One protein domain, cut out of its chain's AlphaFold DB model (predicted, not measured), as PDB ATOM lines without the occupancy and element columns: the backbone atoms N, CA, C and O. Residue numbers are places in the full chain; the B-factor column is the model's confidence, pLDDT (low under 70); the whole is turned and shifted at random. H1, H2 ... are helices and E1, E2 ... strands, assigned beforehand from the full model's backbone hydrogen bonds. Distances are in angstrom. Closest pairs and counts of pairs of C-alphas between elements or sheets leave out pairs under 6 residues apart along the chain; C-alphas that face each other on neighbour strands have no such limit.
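What this domain is: This is residues 11 to 18, 49 to 118 and 133 to 183 of the 191 residues of the protein "Hypothetical protein" of Amphiprora paludosa (UniProt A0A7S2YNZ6). Two strongly twisted sheets, E1 E3 E4 and E2 E7 E6 E5, curl together into a loose, incompletely closed barrel; they meet where E4 comes beside E5, and the ring is open between E1 and E2. H1 lies at one end of it, across E6 and E5. The printed part has 129 residues with seven named strands and one named helix, in the order E1 E2 E3 E4 H1 E5 E6 E7; both sheets are antiparallel and the class is mostly strand. The whole is compact, with a radius of gyration of the C-alphas of 15.8 A, but elongated, spanning 51 by 32 by 29 A.

Where its parts are: E1, residues 11 to 16, begins at C-alpha 11 (23.903, 19.450, 232.076). E2 is residues 68 to 74, E3 residues 82 to 89, 22.3 A long, and E4 residues 97 to 105, 23.9 A long. H1, residues 106 to 115, starts at C-alpha 106 (18.180, 10.292, 212.155) and is 14.1 A long. E5, residues 134 to 145, measures 31.9 A, and E6, residues 148 to 162, the longest strand by residues, 36.2 A. E7, residues 174 to 182, measures 26.6 A and ends at C-alpha 182 (13.343, 21.007, 229.102).

How they stand to each other: In the larger sheet, of order E2 E7 E6 E5, the edge strands are E2 and E5. E5, E6 and E7 form a meander, each strand the antiparallel neighbour of the one before; E5 and E6, and E6 and E7, are hairpins. Within hydrogen-bond range are N 69 and O 179 of E2 and E7, 3.1 A, N 156 and O 180 of E6 and E7, 2.9 A, and N 137 and O 157 of E5 and E6, 2.8 A. E6 bends by 83 degrees at residue 151 and E5 by 58 degrees at residue 140. In the other sheet, E3 is the inner strand: N 13 and O 86 of E1 and E3 are 2.7 A apart, and N 85 and O 102 of the hairpin E3 and E4 2.9 A. The closest C-alphas of E4 and E5 are those of Gly 100 and Lys 145, 4.7 A apart. E1 and E2 are apart. H1 is on the larger sheet at a height of 8.7 A, over E6 and, only just, with 3 C-alphas, over E5; it runs across the strands, at 67 degrees to E6 on the local plane. Its closest C-alpha pair with E5 is Ala 113 and Ser 135, 5.2 A. Every O i to N i+4 pair in H1 is within hydrogen-bond range.

The domain as a whole: The two C-alphas farthest apart are those of His 58 and Ala 168, 52.7 A. Residues 19 to 48 and 119 to 132 are not printed; the gaps are 15.1 A from C-alpha 18 to C-alpha 49 and 10.7 A from C-alpha 118 to C-alpha 133. Of the links that are printed whole, E6 to E7 is long. Residues 49 to 67 hold no named element. The mean pLDDT of the printed part is 70.2; 44 residues are under 70, among them residues 11 to 18 and 162 to 183.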
ATOM      1  N   TYR A  11      23.825  18.710 233.346       40.56
ATOM      2  CA  TYR A  11      23.903  19.450 232.076       40.56
ATOM      3  C   TYR A  11      23.732  18.514 230.858       40.56
ATOM      4  O   TYR A  11      23.829  17.305 231.007       40.56
ATOM      5  N   ILE A  12      23.447  19.027 229.652       40.78
ATOM      6  CA  ILE A  12      23.207  18.200 228.445       40.78
ATOM      7  C   ILE A  12      24.322  18.413 227.408       40.78
ATOM      8  O   ILE A  12      24.608  19.547 227.014       40.78
ATOM      9  N   MET A  13      24.911  17.317 226.934       39.16
ATOM     10  CA  MET A  13      25.808  17.209 225.783       39.16
ATOM     11  C   MET A  13      25.127  16.472 224.634       39.16
ATOM     12  O   MET A  13      24.383  15.522 224.853       39.16
ATOM     13  N   THR A  14      25.428  16.841 223.394       36.69
ATOM     14  CA  THR A  14      25.012  16.060 222.219       36.69
ATOM     15  C   THR A  14      26.239  15.456 221.545       36.69
ATOM     16  O   THR A  14      27.205  16.172 221.293       36.69
ATOM     17  N   SER A  15      26.239  14.146 221.287       32.81
ATOM     18  CA  SER A  15      27.330  13.457 220.589       32.81
ATOM     19  C   SER A  15      26.842  12.716 219.343       32.81
ATOM     20  O   SER A  15      25.655  12.430 219.176       32.81
ATOM     21  N   TRP A  16      27.764  12.482 218.412       33.28
ATOM     22  CA  TRP A  16      27.496  11.979 217.065       33.28
ATOM     23  C   TRP A  16      28.566  10.958 216.681       33.28
ATOM     24  O   TRP A  16      29.750  11.262 216.782       33.28
ATOM     25  N   ASN A  17      28.168   9.777 216.204       28.11
ATOM     26  CA  ASN A  17      29.094   8.789 215.645       28.11
ATOM     27  C   ASN A  17      28.886   8.678 214.129       28.11
ATOM     28  O   ASN A  17      28.133   7.837 213.652       28.11
ATOM     29  N   TYR A  18      29.551   9.563 213.382       27.25
ATOM     30  CA  TYR A  18      29.964   9.371 211.986       27.25
ATOM     31  C   TYR A  18      31.024  10.437 211.661       27.25
ATOM     32  O   TYR A  18      30.907  11.565 212.140       27.25
ATOM     33  N   SER A  49      34.797  20.459 220.406       64.69
ATOM     34  CA  SER A  49      33.996  20.318 221.610       64.69
ATOM     35  C   SER A  49      32.556  20.069 221.193       64.69
ATOM     36  O   SER A  49      32.026  20.704 220.276       64.69
ATOM     37  N   TRP A  50      31.939  19.081 221.831       72.19
ATOM     38  CA  TRP A  50      30.554  18.727 221.572       72.19
ATOM     39  C   TRP A  50      29.634  19.920 221.870       72.19
ATOM     40  O   TRP A  50      29.803  20.569 222.909       72.19
ATOM     41  N   PRO A  51      28.646  20.211 221.005       81.62
ATOM     42  CA  PRO A  51      27.644  21.226 221.295       81.62
ATOM     43  C   PRO A  51      26.923  20.903 222.608       81.62
ATOM     44  O   PRO A  51      26.429  19.786 222.810       81.62
ATOM     45  N   ARG A  52      26.888  21.887 223.510       81.62
ATOM     46  CA  ARG A  52      26.413  21.744 224.892       81.62
ATOM     47  C   ARG A  52      25.614  22.965 225.330       81.62
ATOM     48  O   ARG A  52      25.893  24.082 224.901       81.62
ATOM     49  N   VAL A  53      24.645  22.753 226.215       82.19
ATOM     50  CA  VAL A  53      23.938  23.845 226.904       82.19
ATOM     51  C   VAL A  53      24.686  24.256 228.172       82.19
ATOM     52  O   VAL A  53      25.469  23.485 228.727       82.19
ATOM     53  N   LYS A  54      24.424  25.476 228.662       81.25
ATOM     54  CA  LYS A  54      24.941  25.930 229.963       81.25
ATOM     55  C   LYS A  54      24.457  24.999 231.072       81.25
ATOM     56  O   LYS A  54      23.276  24.664 231.114       81.25
ATOM     57  N   HIS A  55      25.345  24.626 231.988       81.50
ATOM     58  CA  HIS A  55      24.986  23.795 233.133       81.50
ATOM     59  C   HIS A  55      24.059  24.535 234.097       81.50
ATOM     60  O   HIS A  55      24.152  25.754 234.265       81.50
ATOM     61  N   GLN A  56      23.181  23.785 234.763       76.88
ATOM     62  CA  GLN A  56      22.341  24.311 235.835       76.88
ATOM     63  C   GLN A  56      22.775  23.721 237.164       76.88
ATOM     64  O   GLN A  56      22.989  22.522 237.308       76.88
ATOM     65  N   ARG A  57      22.953  24.599 238.150       76.56
ATOM     66  CA  ARG A  57      23.460  24.206 239.462       76.56
ATOM     67  C   ARG A  57      22.299  23.771 240.355       76.56
ATOM     68  O   ARG A  57      21.252  24.406 240.335       76.56
ATOM     69  N   HIS A  58      22.539  22.754 241.180       78.69
ATOM     70  CA  HIS A  58      21.682  22.358 242.306       78.69
ATOM     71  C   HIS A  58      20.243  21.984 241.918       78.69
ATOM     72  O   HIS A  58      19.287  22.403 242.564       78.69
ATOM     73  N   THR A  59      20.070  21.192 240.860       79.88
ATOM     74  CA  THR A  59      18.744  20.712 240.452       79.88
ATOM     75  C   THR A  59      18.835  19.342 239.803       79.88
ATOM     76  O   THR A  59      19.743  19.099 239.030       79.88
ATOM     77  N   LEU A  60      17.879  18.454 240.069       77.56
ATOM     78  CA  LEU A  60      17.709  17.198 239.319       77.56
ATOM     79  C   LEU A  60      16.694  17.338 238.170       77.56
ATOM     80  O   LEU A  60      16.458  16.385 237.434       77.56
ATOM     81  N   ASN A  61      16.090  18.522 238.033       82.75
ATOM     82  CA  ASN A  61      15.094  18.874 237.022       82.75
ATOM     83  C   ASN A  61      15.518  20.171 236.324       82.75
ATOM     84  O   ASN A  61      14.918  21.225 236.559       82.75
ATOM     85  N   PRO A  62      16.618  20.150 235.556       81.94
ATOM     86  CA  PRO A  62      17.086  21.355 234.907       81.94
ATOM     87  C   PRO A  62      16.133  21.786 233.781       81.94
ATOM     88  O   PRO A  62      15.711  20.990 232.942       81.94
ATOM     89  N   ASN A  63      15.822  23.078 233.740       83.69
ATOM     90  CA  ASN A  63      15.010  23.695 232.697       83.69
ATOM     91  C   ASN A  63      15.848  24.718 231.934       83.69
ATOM     92  O   ASN A  63      16.082  25.827 232.416       83.69
ATOM     93  N   TYR A  64      16.269  24.364 230.723       78.19
ATOM     94  CA  TYR A  64      17.142  25.205 229.906       78.19
ATOM     95  C   TYR A  64      16.385  26.278 229.104       78.19
ATOM     96  O   TYR A  64      17.013  27.054 228.381       78.19
ATOM     97  N   GLY A  65      15.061  26.378 229.258       79.00
ATOM     98  CA  GLY A  65      14.221  27.411 228.658       79.00
ATOM     99  C   GLY A  65      14.380  27.484 227.139       79.00
ATOM    100  O   GLY A  65      14.062  26.544 226.419       79.00
ATOM    101  N   ASN A  66      14.894  28.617 226.658       75.12
ATOM    102  CA  ASN A  66      15.102  28.882 225.231       75.12
ATOM    103  C   ASN A  66      16.536  28.572 224.766       75.12
ATOM    104  O   ASN A  66      16.986  29.146 223.776       75.12
ATOM    105  N   ALA A  67      17.296  27.749 225.497       75.50
ATOM    106  CA  ALA A  67      18.613  27.319 225.040       75.50
ATOM    107  C   ALA A  67      18.471  26.520 223.742       75.50
ATOM    108  O   ALA A  67      17.707  25.560 223.694       75.50
ATOM    109  N   GLU A  68      19.216  26.923 222.716       76.38
ATOM    110  CA  GLU A  68      19.146  26.347 221.378       76.38
ATOM    111  C   GLU A  68      20.496  25.742 220.989       76.38
ATOM    112  O   GLU A  68      21.520  26.428 221.022       76.38
ATOM    113  N   ILE A  69      20.503  24.461 220.611       79.06
ATOM    114  CA  ILE A  69      21.666  23.823 219.982       79.06
ATOM    115  C   ILE A  69      21.413  23.708 218.484       79.06
ATOM    116  O   ILE A  69      20.393  23.156 218.074       79.06
ATOM    117  N   ASN A  70      22.370  24.206 217.697       77.88
ATOM    118  CA  ASN A  70      22.372  24.097 216.245       77.88
ATOM    119  C   ASN A  70      23.318  22.990 215.779       77.88
ATOM    120  O   ASN A  70      24.531  23.103 215.969       77.88
ATOM    121  N   LEU A  71      22.788  21.941 215.147       76.38
ATOM    122  CA  LEU A  71      23.597  20.868 214.558       76.38
ATOM    123  C   LEU A  71      23.485  20.908 213.040       76.38
ATOM    124  O   LEU A  71      22.386  21.048 212.514       76.38
ATOM    125  N   ILE A  72      24.610  20.762 212.335       75.44
ATOM    126  CA  ILE A  72      24.600  20.565 210.884       75.44
ATOM    127  C   ILE A  72      25.032  19.147 210.567       75.44
ATOM    128  O   ILE A  72      26.159  18.758 210.872       75.44
ATOM    129  N   VAL A  73      24.149  18.409 209.906       69.00
ATOM    130  CA  VAL A  73      24.407  17.034 209.492       69.00
ATOM    131  C   VAL A  73      24.669  17.004 207.999       69.00
ATOM    132  O   VAL A  73      23.829  17.424 207.202       69.00
ATOM    133  N   ASN A  74      25.850  16.513 207.625       68.75
ATOM    134  CA  ASN A  74      26.207  16.268 206.234       68.75
ATOM    135  C   ASN A  74      26.138  14.757 205.995       68.75
ATOM    136  O   ASN A  74      26.890  14.003 206.609       68.75
ATOM    137  N   GLY A  75      25.247  14.324 205.114       65.50
ATOM    138  CA  GLY A  75      25.068  12.913 204.791       65.50
ATOM    139  C   GLY A  75      23.912  12.716 203.814       65.50
ATOM    140  O   GLY A  75      23.104  13.633 203.635       65.50
ATOM    141  N   PRO A  76      23.828  11.551 203.153       62.50
ATOM    142  CA  PRO A  76      22.686  11.245 202.306       62.50
ATOM    143  C   PRO A  76      21.397  11.227 203.141       62.50
ATOM    144  O   PRO A  76      21.394  10.845 204.319       62.50
ATOM    145  N   VAL A  77      20.297  11.666 202.527       54.31
ATOM    146  CA  VAL A  77      18.967  11.652 203.153       54.31
ATOM    147  C   VAL A  77      18.575  10.213 203.457       54.31
ATOM    148  O   VAL A  77      18.672   9.351 202.590       54.31
ATOM    149  N   GLY A  78      18.151   9.962 204.696       57.34
ATOM    150  CA  GLY A  78      17.820   8.615 205.167       57.34
ATOM    151  C   GLY A  78      19.027   7.775 205.592       57.34
ATOM    152  O   GLY A  78      18.866   6.574 205.789       57.34
ATOM    153  N   SER A  79      20.213   8.377 205.743       66.88
ATOM    154  CA  SER A  79      21.367   7.697 206.343       66.88
ATOM    155  C   SER A  79      21.064   7.195 207.757       66.88
ATOM    156  O   SER A  79      20.383   7.862 208.537       66.88
ATOM    157  N   GLU A  80      21.624   6.035 208.099       72.56
ATOM    158  CA  GLU A  80      21.481   5.358 209.400       72.56
ATOM    159  C   GLU A  80      22.286   6.029 210.529       72.56
ATOM    160  O   GLU A  80      22.777   5.379 211.449       72.56
ATOM    161  N   GLY A  81      22.468   7.347 210.460       79.81
ATOM    162  CA  GLY A  81      23.185   8.068 211.499       79.81
ATOM    163  C   GLY A  81      22.405   8.083 212.813       79.81
ATOM    164  O   GLY A  81      21.173   8.032 212.841       79.81
ATOM    165  N   MET A  82      23.151   8.201 213.909       83.62
ATOM    166  CA  MET A  82      22.609   8.260 215.261       83.62
ATOM    167  C   MET A  82      22.936   9.609 215.899       83.62
ATOM    168  O   MET A  82      24.091  10.040 215.926       83.62
ATOM    169  N   LEU A  83      21.913  10.255 216.447       85.81
ATOM    170  CA  LEU A  83      22.032  11.413 217.317       85.81
ATOM    171  C   LEU A  83      21.960  10.944 218.770       85.81
ATOM    172  O   LEU A  83      20.962  10.355 219.182       85.81
ATOM    173  N   PHE A  84      22.986  11.248 219.557       87.94
ATOM    174  CA  PHE A  84      22.991  10.981 220.989       87.94
ATOM    175  C   PHE A  84      22.807  12.282 221.760       87.94
ATOM    176  O   PHE A  84      23.547  13.245 221.571       87.94
ATOM    177  N   VAL A  85      21.838  12.299 222.668       89.50
ATOM    178  CA  VAL A  85      21.651  13.373 223.647       89.50
ATOM    179  C   VAL A  85      21.998  12.803 225.014       89.50
ATOM    180  O   VAL A  85      21.296  11.942 225.527       89.50
ATOM    181  N   THR A  86      23.103  13.247 225.593       90.12
ATOM    182  CA  THR A  86      23.644  12.748 226.857       90.12
ATOM    183  C   THR A  86      23.507  13.802 227.941       90.12
ATOM    184  O   THR A  86      23.991  14.914 227.795       90.12
ATOM    185  N   VAL A  87      22.882  13.455 229.056       88.88
ATOM    186  CA  VAL A  87      22.907  14.259 230.275       88.88
ATOM    187  C   VAL A  87      24.133  13.859 231.081       88.88
ATOM    188  O   VAL A  87      24.353  12.677 231.335       88.88
ATOM    189  N   MET A  88      24.919  14.843 231.472       86.69
ATOM    190  CA  MET A  88      26.149  14.734 232.236       86.69
ATOM    191  C   MET A  88      25.999  15.486 233.550       86.69
ATOM    192  O   MET A  88      25.252  16.450 233.624       86.69
ATOM    193  N   ASP A  89      26.724  15.083 234.571       81.25
ATOM    194  CA  ASP A  89      26.840  15.770 235.846       81.25
ATOM    195  C   ASP A  89      28.168  16.526 235.888       81.25
ATOM    196  O   ASP A  89      29.215  15.915 235.680       81.25
ATOM    197  N   TYR A  90      28.128  17.847 236.080       77.81
ATOM    198  CA  TYR A  90      29.324  18.686 236.123       77.81
ATOM    199  C   TYR A  90      29.800  18.886 237.558       77.81
ATOM    200  O   TYR A  90      29.266  19.730 238.295       77.81
ATOM    201  N   ASP A  91      30.888  18.204 237.896       73.19
ATOM    202  CA  ASP A  91      31.544  18.323 239.188       73.19
ATOM    203  C   ASP A  91      32.904  19.012 239.054       73.19
ATOM    204  O   ASP A  91      33.858  18.500 238.472       73.19
ATOM    205  N   ILE A  92      33.024  20.196 239.659       68.88
ATOM    206  CA  ILE A  92      34.292  20.933 239.689       68.88
ATOM    207  C   ILE A  92      35.334  20.092 240.436       68.88
ATOM    208  O   ILE A  92      35.163  19.795 241.617       68.88
ATOM    209  N   GLY A  93      36.431  19.756 239.755       70.19
ATOM    210  CA  GLY A  93      37.526  18.967 240.323       70.19
ATOM    211  C   GLY A  93      37.341  17.451 240.216       70.19
ATOM    212  O   GLY A  93      38.155  16.711 240.765       70.19
ATOM    213  N   ARG A  94      36.306  16.979 239.511       73.69
ATOM    214  CA  ARG A  94      36.115  15.570 239.144       73.69
ATOM    215  C   ARG A  94      35.815  15.453 237.651       73.69
ATOM    216  O   ARG A  94      35.552  16.447 236.982       73.69
ATOM    217  N   SER A  95      35.920  14.241 237.117       78.81
ATOM    218  CA  SER A  95      35.439  13.948 235.769       78.81
ATOM    219  C   SER A  95      33.916  13.982 235.749       78.81
ATOM    220  O   SER A  95      33.291  13.397 236.635       78.81
ATOM    221  N   ASP A  96      33.340  14.595 234.721       79.44
ATOM    222  CA  ASP A  96      31.891  14.655 234.556       79.44
ATOM    223  C   ASP A  96      31.280  13.251 234.440       79.44
ATOM    224  O   ASP A  96      31.777  12.402 233.692       79.44
ATOM    225  N   GLU A  97      30.185  13.004 235.158       84.06
ATOM    226  CA  GLU A  97      29.532  11.694 235.176       84.06
ATOM    227  C   GLU A  97      28.362  11.645 234.188       84.06
ATOM    228  O   GLU A  97      27.485  12.500 234.198       84.06
ATOM    229  N   VAL A  98      28.278  10.605 233.357       88.00
ATOM    230  CA  VAL A  98      27.094  10.386 232.510       88.00
ATOM    231  C   VAL A  98      25.891  10.048 233.390       88.00
ATOM    232  O   VAL A  98      25.871   9.020 234.067       88.00
ATOM    233  N   MET A  99      24.847  10.868 233.341       86.69
ATOM    234  CA  MET A  99      23.571  10.620 234.015       86.69
ATOM    235  C   MET A  99      22.615   9.787 233.171       86.69
ATOM    236  O   MET A  99      21.887   8.960 233.718       86.69
ATOM    237  N   GLY A 100      22.661   9.936 231.850       90.12
ATOM    238  CA  GLY A 100      21.915   9.099 230.921       90.12
ATOM    239  C   GLY A 100      22.002   9.600 229.492       90.12
ATOM    240  O   GLY A 100      22.244  10.780 229.258       90.12
ATOM    241  N   THR A 101      21.768   8.710 228.538       92.06
ATOM    242  CA  THR A 101      21.837   9.007 227.110       92.06
ATOM    243  C   THR A 101      20.535   8.612 226.424       92.06
ATOM    244  O   THR A 101      19.952   7.567 226.709       92.06
ATOM    245  N   LEU A 102      20.092   9.459 225.504       91.69
ATOM    246  CA  LEU A 102      19.012   9.216 224.566       91.69
ATOM    247  C   LEU A 102      19.616   9.032 223.163       91.69
ATOM    248  O   LEU A 102      20.044  10.019 222.558       91.69
ATOM    249  N   PRO A 103      19.679   7.795 222.648       90.25
ATOM    250  CA  PRO A 103      20.010   7.536 221.255       90.25
ATOM    251  C   PRO A 103      18.773   7.737 220.368       90.25
ATOM    252  O   PRO A 103      17.686   7.264 220.691       90.25
ATOM    253  N   MET A 104      18.936   8.406 219.231       87.50
ATOM    254  CA  MET A 104      17.883   8.578 218.228       87.50
ATOM    255  C   MET A 104      18.437   8.317 216.836       87.50
ATOM    256  O   MET A 104      19.498   8.832 216.482       87.50
ATOM    257  N   ASN A 105      17.695   7.566 216.030       86.81
ATOM    258  CA  ASN A 105      18.032   7.366 214.629       86.81
ATOM    259  C   ASN A 105      17.582   8.581 213.806       86.81
ATOM    260  O   ASN A 105      16.441   9.033 213.902       86.81
ATOM    261  N   LEU A 106      18.479   9.127 212.987       81.38
ATOM    262  CA  LEU A 106      18.180  10.292 212.155       81.38
ATOM    263  C   LEU A 106      17.141   9.996 211.078       81.38
ATOM    264  O   LEU A 106      16.347  10.875 210.754       81.38
ATOM    265  N   ARG A 107      17.140   8.779 210.523       82.75
ATOM    266  CA  ARG A 107      16.130   8.345 209.556       82.75
ATOM    267  C   ARG A 107      14.746   8.434 210.183       82.75
ATOM    268  O   ARG A 107      13.842   8.996 209.570       82.75
ATOM    269  N   ASP A 108      14.612   7.966 211.419       84.88
ATOM    270  CA  ASP A 108      13.351   8.021 212.155       84.88
ATOM    271  C   ASP A 108      12.957   9.464 212.464       84.88
ATOM    272  O   ASP A 108      11.799   9.825 212.282       84.88
ATOM    273  N   LEU A 109      13.911  10.323 212.839       81.00
ATOM    274  CA  LEU A 109      13.651  11.749 213.068       81.00
ATOM    275  C   LEU A 109      13.179  12.469 211.798       81.00
ATOM    276  O   LEU A 109      12.238  13.260 211.859       81.00
ATOM    277  N   VAL A 110      13.790  12.189 210.645       79.81
ATOM    278  CA  VAL A 110      13.384  12.771 209.353       79.81
ATOM    279  C   VAL A 110      12.007  12.256 208.928       79.81
ATOM    280  O   VAL A 110      11.175  13.042 208.477       79.81
ATOM    281  N   ASN A 111      11.733  10.964 209.114       82.06
ATOM    282  CA  ASN A 111      10.421  10.372 208.835       82.06
ATOM    283  C   ASN A 111       9.331  10.916 209.768       82.06
ATOM    284  O   ASN A 111       8.199  11.162 209.349       82.06
ATOM    285  N   PHE A 112       9.664  11.132 211.039       77.56
ATOM    286  CA  PHE A 112       8.747  11.735 211.994       77.56
ATOM    287  C   PHE A 112       8.444  13.183 211.603       77.56
ATOM    288  O   PHE A 112       7.280  13.566 211.567       77.56
ATOM    289  N   ALA A 113       9.468  13.950 211.212       76.56
ATOM    290  CA  ALA A 113       9.326  15.308 210.689       76.56
ATOM    291  C   ALA A 113       8.442  15.385 209.434       76.56
ATOM    292  O   ALA A 113       7.675  16.338 209.296       76.56
ATOM    293  N   SER A 114       8.542  14.422 208.513       71.88
ATOM    294  CA  SER A 114       7.725  14.417 207.292       71.88
ATOM    295  C   SER A 114       6.271  14.013 207.547       71.88
ATOM    296  O   SER A 114       5.381  14.450 206.821       71.88
ATOM    297  N   THR A 115       6.024  13.212 208.588       68.62
ATOM    298  CA  THR A 115       4.687  12.699 208.929       68.62
ATOM    299  C   THR A 115       3.944  13.609 209.911       68.62
ATOM    300  O   THR A 115       2.714  13.690 209.883       68.62
ATOM    301  N   SER A 116       4.662  14.329 210.779       61.72
ATOM    302  CA  SER A 116       4.068  15.302 211.690       61.72
ATOM    303  C   SER A 116       3.554  16.501 210.892       61.72
ATOM    304  O   SER A 116       4.337  17.341 210.447       61.72
ATOM    305  N   ALA A 117       2.235  16.585 210.701       53.31
ATOM    306  CA  ALA A 117       1.604  17.759 210.112       53.31
ATOM    307  C   ALA A 117       2.060  19.021 210.871       53.31
ATOM    308  O   ALA A 117       2.109  18.990 212.107       53.31
ATOM    309  N   PRO A 118       2.386  20.128 210.177       53.28
ATOM    310  CA  PRO A 118       2.818  21.346 210.841       53.28
ATOM    311  C   PRO A 118       1.751  21.748 211.860       53.28
ATOM    312  O   PRO A 118       0.575  21.878 211.510       53.28
ATOM    313  N   ASN A 133      10.002  22.612 203.932       66.94
ATOM    314  CA  ASN A 133      11.283  21.993 204.275       66.94
ATOM    315  C   ASN A 133      11.611  22.015 205.770       66.94
ATOM    316  O   ASN A 133      12.642  21.462 206.150       66.94
ATOM    317  N   LYS A 134      10.778  22.658 206.598       75.19
ATOM    318  CA  LYS A 134      10.989  22.780 208.042       75.19
ATOM    319  C   LYS A 134       9.839  22.131 208.810       75.19
ATOM    320  O   LYS A 134       8.696  22.562 208.683       75.19
ATOM    321  N   SER A 135      10.175  21.168 209.659       80.31
ATOM    322  CA  SER A 135       9.230  20.483 210.546       80.31
ATOM    323  C   SER A 135       9.667  20.613 211.997       80.31
ATOM    324  O   SER A 135      10.850  20.483 212.299       80.31
ATOM    325  N   THR A 136       8.714  20.830 212.900       82.31
ATOM    326  CA  THR A 136       8.966  20.906 214.344       82.31
ATOM    327  C   THR A 136       8.420  19.662 215.028       82.31
ATOM    328  O   THR A 136       7.232  19.365 214.930       82.31
ATOM    329  N   ILE A 137       9.281  18.967 215.765       84.44
ATOM    330  CA  ILE A 137       8.961  17.758 216.517       84.44
ATOM    331  C   ILE A 137       9.051  18.070 218.009       84.44
ATOM    332  O   ILE A 137      10.059  18.601 218.470       84.44
ATOM    333  N   ALA A 138       8.029  17.709 218.780       86.25
ATOM    334  CA  ALA A 138       8.109  17.692 220.237       86.25
ATOM    335  C   ALA A 138       8.446  16.273 220.713       86.25
ATOM    336  O   ALA A 138       7.751  15.322 220.364       86.25
ATOM    337  N   LEU A 139       9.507  16.137 221.504       85.38
ATOM    338  CA  LEU A 139      10.000  14.866 222.026       85.38
ATOM    339  C   LEU A 139       9.913  14.865 223.551       85.38
ATOM    340  O   LEU A 139      10.291  15.841 224.193       85.38
ATOM    341  N   ASP A 140       9.436  13.759 224.116       89.94
ATOM    342  CA  ASP A 140       9.481  13.431 225.546       89.94
ATOM    343  C   ASP A 140       9.862  11.952 225.660       89.94
ATOM    344  O   ASP A 140       9.024  11.058 225.510       89.94
ATOM    345  N   LEU A 141      11.156  11.695 225.852       88.88
ATOM    346  CA  LEU A 141      11.746  10.365 225.731       88.88
ATOM    347  C   LEU A 141      12.542   9.984 226.991       88.88
ATOM    348  O   LEU A 141      13.082  10.858 227.679       88.88
ATOM    349  N   PRO A 142      12.609   8.684 227.335       93.25
ATOM    350  CA  PRO A 142      13.386   8.216 228.475       93.25
ATOM    351  C   PRO A 142      14.893   8.334 228.216       93.25
ATOM    352  O   PRO A 142      15.371   8.137 227.101       93.25
ATOM    353  N   LEU A 143      15.646   8.612 229.278       89.25
ATOM    354  CA  LEU A 143      17.105   8.516 229.293       89.25
ATOM    355  C   LEU A 143      17.520   7.117 229.744       89.25
ATOM    356  O   LEU A 143      16.930   6.568 230.681       89.25
ATOM    357  N   ILE A 144      18.559   6.571 229.113       93.06
ATOM    358  CA  ILE A 144      19.099   5.245 229.414       93.06
ATOM    359  C   ILE A 144      20.515   5.369 229.985       93.06
ATOM    360  O   ILE A 144      21.364   6.055 229.420       93.06
ATOM    361  N   LYS A 145      20.796   4.669 231.087       90.56
ATOM    362  CA  LYS A 145      22.142   4.485 231.651       90.56
ATOM    363  C   LYS A 145      22.312   3.018 232.026       90.56
ATOM    364  O   LYS A 145      21.481   2.468 232.744       90.56
ATOM    365  N   ASN A 146      23.369   2.375 231.529       92.19
ATOM    366  CA  ASN A 146      23.655   0.953 231.779       92.19
ATOM    367  C   ASN A 146      22.451   0.033 231.479       92.19
ATOM    368  O   ASN A 146      22.112  -0.844 232.269       92.19
ATOM    369  N   GLY A 147      21.747   0.298 230.371       91.88
ATOM    370  CA  GLY A 147      20.560  -0.458 229.949       91.88
ATOM    371  C   GLY A 147      19.286  -0.203 230.765       91.88
ATOM    372  O   GLY A 147      18.252  -0.789 230.458       91.88
ATOM    373  N   LYS A 148      19.318   0.668 231.781       93.25
ATOM    374  CA  LYS A 148      18.163   0.989 232.632       93.25
ATOM    375  C   LYS A 148      17.672   2.413 232.403       93.25
ATOM    376  O   LYS A 148      18.460   3.314 232.118       93.25
ATOM    377  N   HIS A 149      16.368   2.623 232.576       93.00
ATOM    378  CA  HIS A 149      15.767   3.955 232.553       93.00
ATOM    379  C   HIS A 149      16.241   4.752 233.777       93.00
ATOM    380  O   HIS A 149      16.064   4.307 234.910       93.00
ATOM    381  N   CYS A 150      16.830   5.927 233.561       88.62
ATOM    382  CA  CYS A 150      17.402   6.763 234.629       88.62
ATOM    383  C   CYS A 150      16.803   8.177 234.701       88.62
ATOM    384  O   CYS A 150      17.164   8.967 235.572       88.62
ATOM    385  N   GLY A 151      15.863   8.501 233.814       90.06
ATOM    386  CA  GLY A 151      15.202   9.798 233.768       90.06
ATOM    387  C   GLY A 151      14.401   9.978 232.487       90.06
ATOM    388  O   GLY A 151      14.194   9.030 231.728       90.06
ATOM    389  N   ARG A 152      13.952  11.208 232.242       89.44
ATOM    390  CA  ARG A 152      13.282  11.608 231.002       89.44
ATOM    391  C   ARG A 152      13.789  12.968 230.569       89.44
ATOM    392  O   ARG A 152      14.139  13.786 231.413       89.44
ATOM    393  N   ILE A 153      13.802  13.201 229.267       87.50
ATOM    394  CA  ILE A 153      14.192  14.466 228.658       87.50
ATOM    395  C   ILE A 153      13.093  14.905 227.697       87.50
ATOM    396  O   ILE A 153      12.602  14.106 226.901       87.50
ATOM    397  N   GLN A 154      12.711  16.176 227.779       87.62
ATOM    398  CA  GLN A 154      11.753  16.788 226.873       87.62
ATOM    399  C   GLN A 154      12.451  17.889 226.070       87.62
ATOM    400  O   GLN A 154      13.270  18.647 226.580       87.62
ATOM    401  N   PHE A 155      12.187  17.970 224.777       86.00
ATOM    402  CA  PHE A 155      12.710  19.049 223.947       86.00
ATOM    403  C   PHE A 155      11.918  19.171 222.659       86.00
ATOM    404  O   PHE A 155      11.246  18.234 222.233       86.00
ATOM    405  N   THR A 156      11.998  20.335 222.025       86.06
ATOM    406  CA  THR A 156      11.516  20.505 220.655       86.06
ATOM    407  C   THR A 156      12.696  20.526 219.702       86.06
ATOM    408  O   THR A 156      13.712  21.157 219.994       86.06
ATOM    409  N   MET A 157      12.558  19.859 218.564       84.88
ATOM    410  CA  MET A 157      13.549  19.827 217.500       84.88
ATOM    411  C   MET A 157      12.930  20.369 216.220       84.88
ATOM    412  O   MET A 157      11.942  19.823 215.739       84.88
ATOM    413  N   ASP A 158      13.539  21.401 215.650       82.19
ATOM    414  CA  ASP A 158      13.270  21.776 214.269       82.19
ATOM    415  C   ASP A 158      14.221  21.009 213.355       82.19
ATOM    416  O   ASP A 158      15.439  21.050 213.544       82.19
ATOM    417  N   VAL A 159      13.658  20.324 212.366       81.81
ATOM    418  CA  VAL A 159      14.376  19.577 211.337       81.81
ATOM    419  C   VAL A 159      14.187  20.315 210.019       81.81
ATOM    420  O   VAL A 159      13.058  20.448 209.542       81.81
ATOM    421  N   GLU A 160      15.280  20.822 209.447       79.31
ATOM    422  CA  GLU A 160      15.247  21.598 208.205       79.31
ATOM    423  C   GLU A 160      16.148  21.013 207.117       79.31
ATOM    424  O   GLU A 160      17.362  20.859 207.311       79.31
ATOM    425  N   ARG A 161      15.554  20.746 205.945       72.44
ATOM    426  CA  ARG A 161      16.290  20.306 204.756       72.44
ATOM    427  C   ARG A 161      17.014  21.485 204.131       72.44
ATOM    428  O   ARG A 161      16.382  22.357 203.537       72.44
ATOM    429  N   ILE A 162      18.341  21.474 204.188       68.06
ATOM    430  CA  ILE A 162      19.179  22.466 203.515       68.06
ATOM    431  C   ILE A 162      19.637  21.874 202.178       68.06
ATOM    432  O   ILE A 162      20.699  21.253 202.049       68.06
ATOM    433  N   ASP A 163      18.828  22.095 201.145       62.34
ATOM    434  CA  ASP A 163      19.239  21.822 199.771       62.34
ATOM    435  C   ASP A 163      20.287  22.864 199.358       62.34
ATOM    436  O   ASP A 163      19.978  24.021 199.062       62.34
ATOM    437  N   SER A 164      21.562  22.477 199.339       52.66
ATOM    438  CA  SER A 164      22.611  23.345 198.815       52.66
ATOM    439  C   SER A 164      22.447  23.479 197.299       52.66
ATOM    440  O   SER A 164      22.929  22.641 196.542       52.66
ATOM    441  N   ARG A 165      21.810  24.558 196.833       41.06
ATOM    442  CA  ARG A 165      21.752  24.932 195.403       41.06
ATOM    443  C   ARG A 165      23.090  25.435 194.835       41.06
ATOM    444  O   ARG A 165      23.117  26.025 193.762       41.06
ATOM    445  N   ILE A 166      24.208  25.217 195.526       38.56
ATOM    446  CA  ILE A 166      25.527  25.667 195.080       38.56
ATOM    447  C   ILE A 166      26.355  24.451 194.669       38.56
ATOM    448  O   ILE A 166      26.660  23.590 195.490       38.56
ATOM    449  N   SER A 167      26.759  24.476 193.398       34.00
ATOM    450  CA  SER A 167      27.704  23.623 192.665       34.00
ATOM    451  C   SER A 167      27.177  22.296 192.096       34.00
ATOM    452  O   SER A 167      27.046  21.272 192.764       34.00
ATOM    453  N   ALA A 168      26.957  22.342 190.780       35.09
ATOM    454  CA  ALA A 168      26.639  21.266 189.850       35.09
ATOM    455  C   ALA A 168      27.762  20.211 189.700       35.09
ATOM    456  O   ALA A 168      28.089  19.814 188.589       35.09
ATOM    457  N   ALA A 169      28.370  19.751 190.798       36.16
ATOM    458  CA  ALA A 169      29.405  18.719 190.722       36.16
ATOM    459  C   ALA A 169      29.328  17.623 191.791       36.16
ATOM    460  O   ALA A 169      29.735  16.512 191.488       36.16
ATOM    461  N   ARG A 170      28.786  17.845 192.996       39.91
ATOM    462  CA  ARG A 170      28.627  16.787 194.020       39.91
ATOM    463  C   ARG A 170      27.463  17.141 194.948       39.91
ATOM    464  O   ARG A 170      27.585  18.029 195.783       39.91
ATOM    465  N   GLN A 171      26.326  16.463 194.788       35.25
ATOM    466  CA  GLN A 171      25.149  16.616 195.648       35.25
ATOM    467  C   GLN A 171      25.461  16.135 197.078       35.25
ATOM    468  O   GLN A 171      25.317  14.957 197.386       35.25
ATOM    469  N   SER A 172      25.865  17.037 197.973       33.44
ATOM    470  CA  SER A 172      25.817  16.792 199.419       33.44
ATOM    471  C   SER A 172      24.717  17.659 200.022       33.44
ATOM    472  O   SER A 172      24.921  18.850 200.254       33.44
ATOM    473  N   GLN A 173      23.539  17.080 200.245       36.44
ATOM    474  CA  GLN A 173      22.474  17.752 200.990       36.44
ATOM    475  C   GLN A 173      22.923  17.950 202.442       36.44
ATOM    476  O   GLN A 173      23.626  17.110 203.010       36.44
ATOM    477  N   ARG A 174      22.573  19.098 203.023       36.34
ATOM    478  CA  ARG A 174      22.943  19.474 204.392       36.34
ATOM    479  C   ARG A 174      21.650  19.613 205.193       36.34
ATOM    480  O   ARG A 174      20.610  19.915 204.627       36.34
ATOM    481  N   TRP A 175      21.679  19.384 206.495       35.28
ATOM    482  CA  TRP A 175      20.525  19.631 207.370       35.28
ATOM    483  C   TRP A 175      20.950  20.511 208.523       35.28
ATOM    484  O   TRP A 175      22.076  20.369 208.989       35.28
ATOM    485  N   GLY A 176      20.067  21.405 208.963       31.66
ATOM    486  CA  GLY A 176      20.220  22.185 210.187       31.66
ATOM    487  C   GLY A 176      19.202  21.706 211.215       31.66
ATOM    488  O   GLY A 176      18.033  21.529 210.882       31.66
ATOM    489  N   PHE A 177      19.640  21.479 212.449       34.66
ATOM    490  CA  PHE A 177      18.778  21.105 213.568       34.66
ATOM    491  C   PHE A 177      18.821  22.200 214.613       34.66
ATOM    492  O   PHE A 177      19.919  22.533 215.036       34.66
ATOM    493  N   LEU A 178      17.669  22.692 215.066       31.78
ATOM    494  CA  LEU A 178      17.558  23.585 216.223       31.78
ATOM    495  C   LEU A 178      16.888  22.809 217.365       31.78
ATOM    496  O   LEU A 178      15.767  22.336 217.194       31.78
ATOM    497  N   GLN A 179      17.547  22.653 218.513       35.38
ATOM    498  CA  GLN A 179      17.011  21.895 219.658       35.38
ATOM    499  C   GLN A 179      16.768  22.795 220.872       35.38
ATOM    500  O   GLN A 179      17.709  23.450 221.308       35.38
ATOM    501  N   ARG A 180      15.556  22.783 221.451       34.28
ATOM    502  CA  ARG A 180      15.203  23.491 222.703       34.28
ATOM    503  C   ARG A 180      14.886  22.532 223.839       34.28
ATOM    504  O   ARG A 180      13.923  21.787 223.723       34.28
ATOM    505  N   PHE A 181      15.626  22.593 224.945       33.72
ATOM    506  CA  PHE A 181      15.594  21.580 226.012       33.72
ATOM    507  C   PHE A 181      14.779  21.958 227.263       33.72
ATOM    508  O   PHE A 181      14.918  23.053 227.801       33.72
ATOM    509  N   SER A 182      14.026  20.992 227.798       28.50
ATOM    510  CA  SER A 182      13.343  21.007 229.102       28.50
ATOM    511  C   SER A 182      13.395  19.607 229.742       28.50
ATOM    512  O   SER A 182      12.853  18.656 229.201       28.50
ATOM    513  N   VAL A 183      14.048  19.400 230.885       32.44
ATOM    514  CA  VAL A 183      14.110  18.066 231.518       32.44
ATOM    515  C   VAL A 183      13.086  18.008 232.652       32.44
ATOM    516  O   VAL A 183      13.180  18.778 233.604       32.44
TER     517      VAL A 183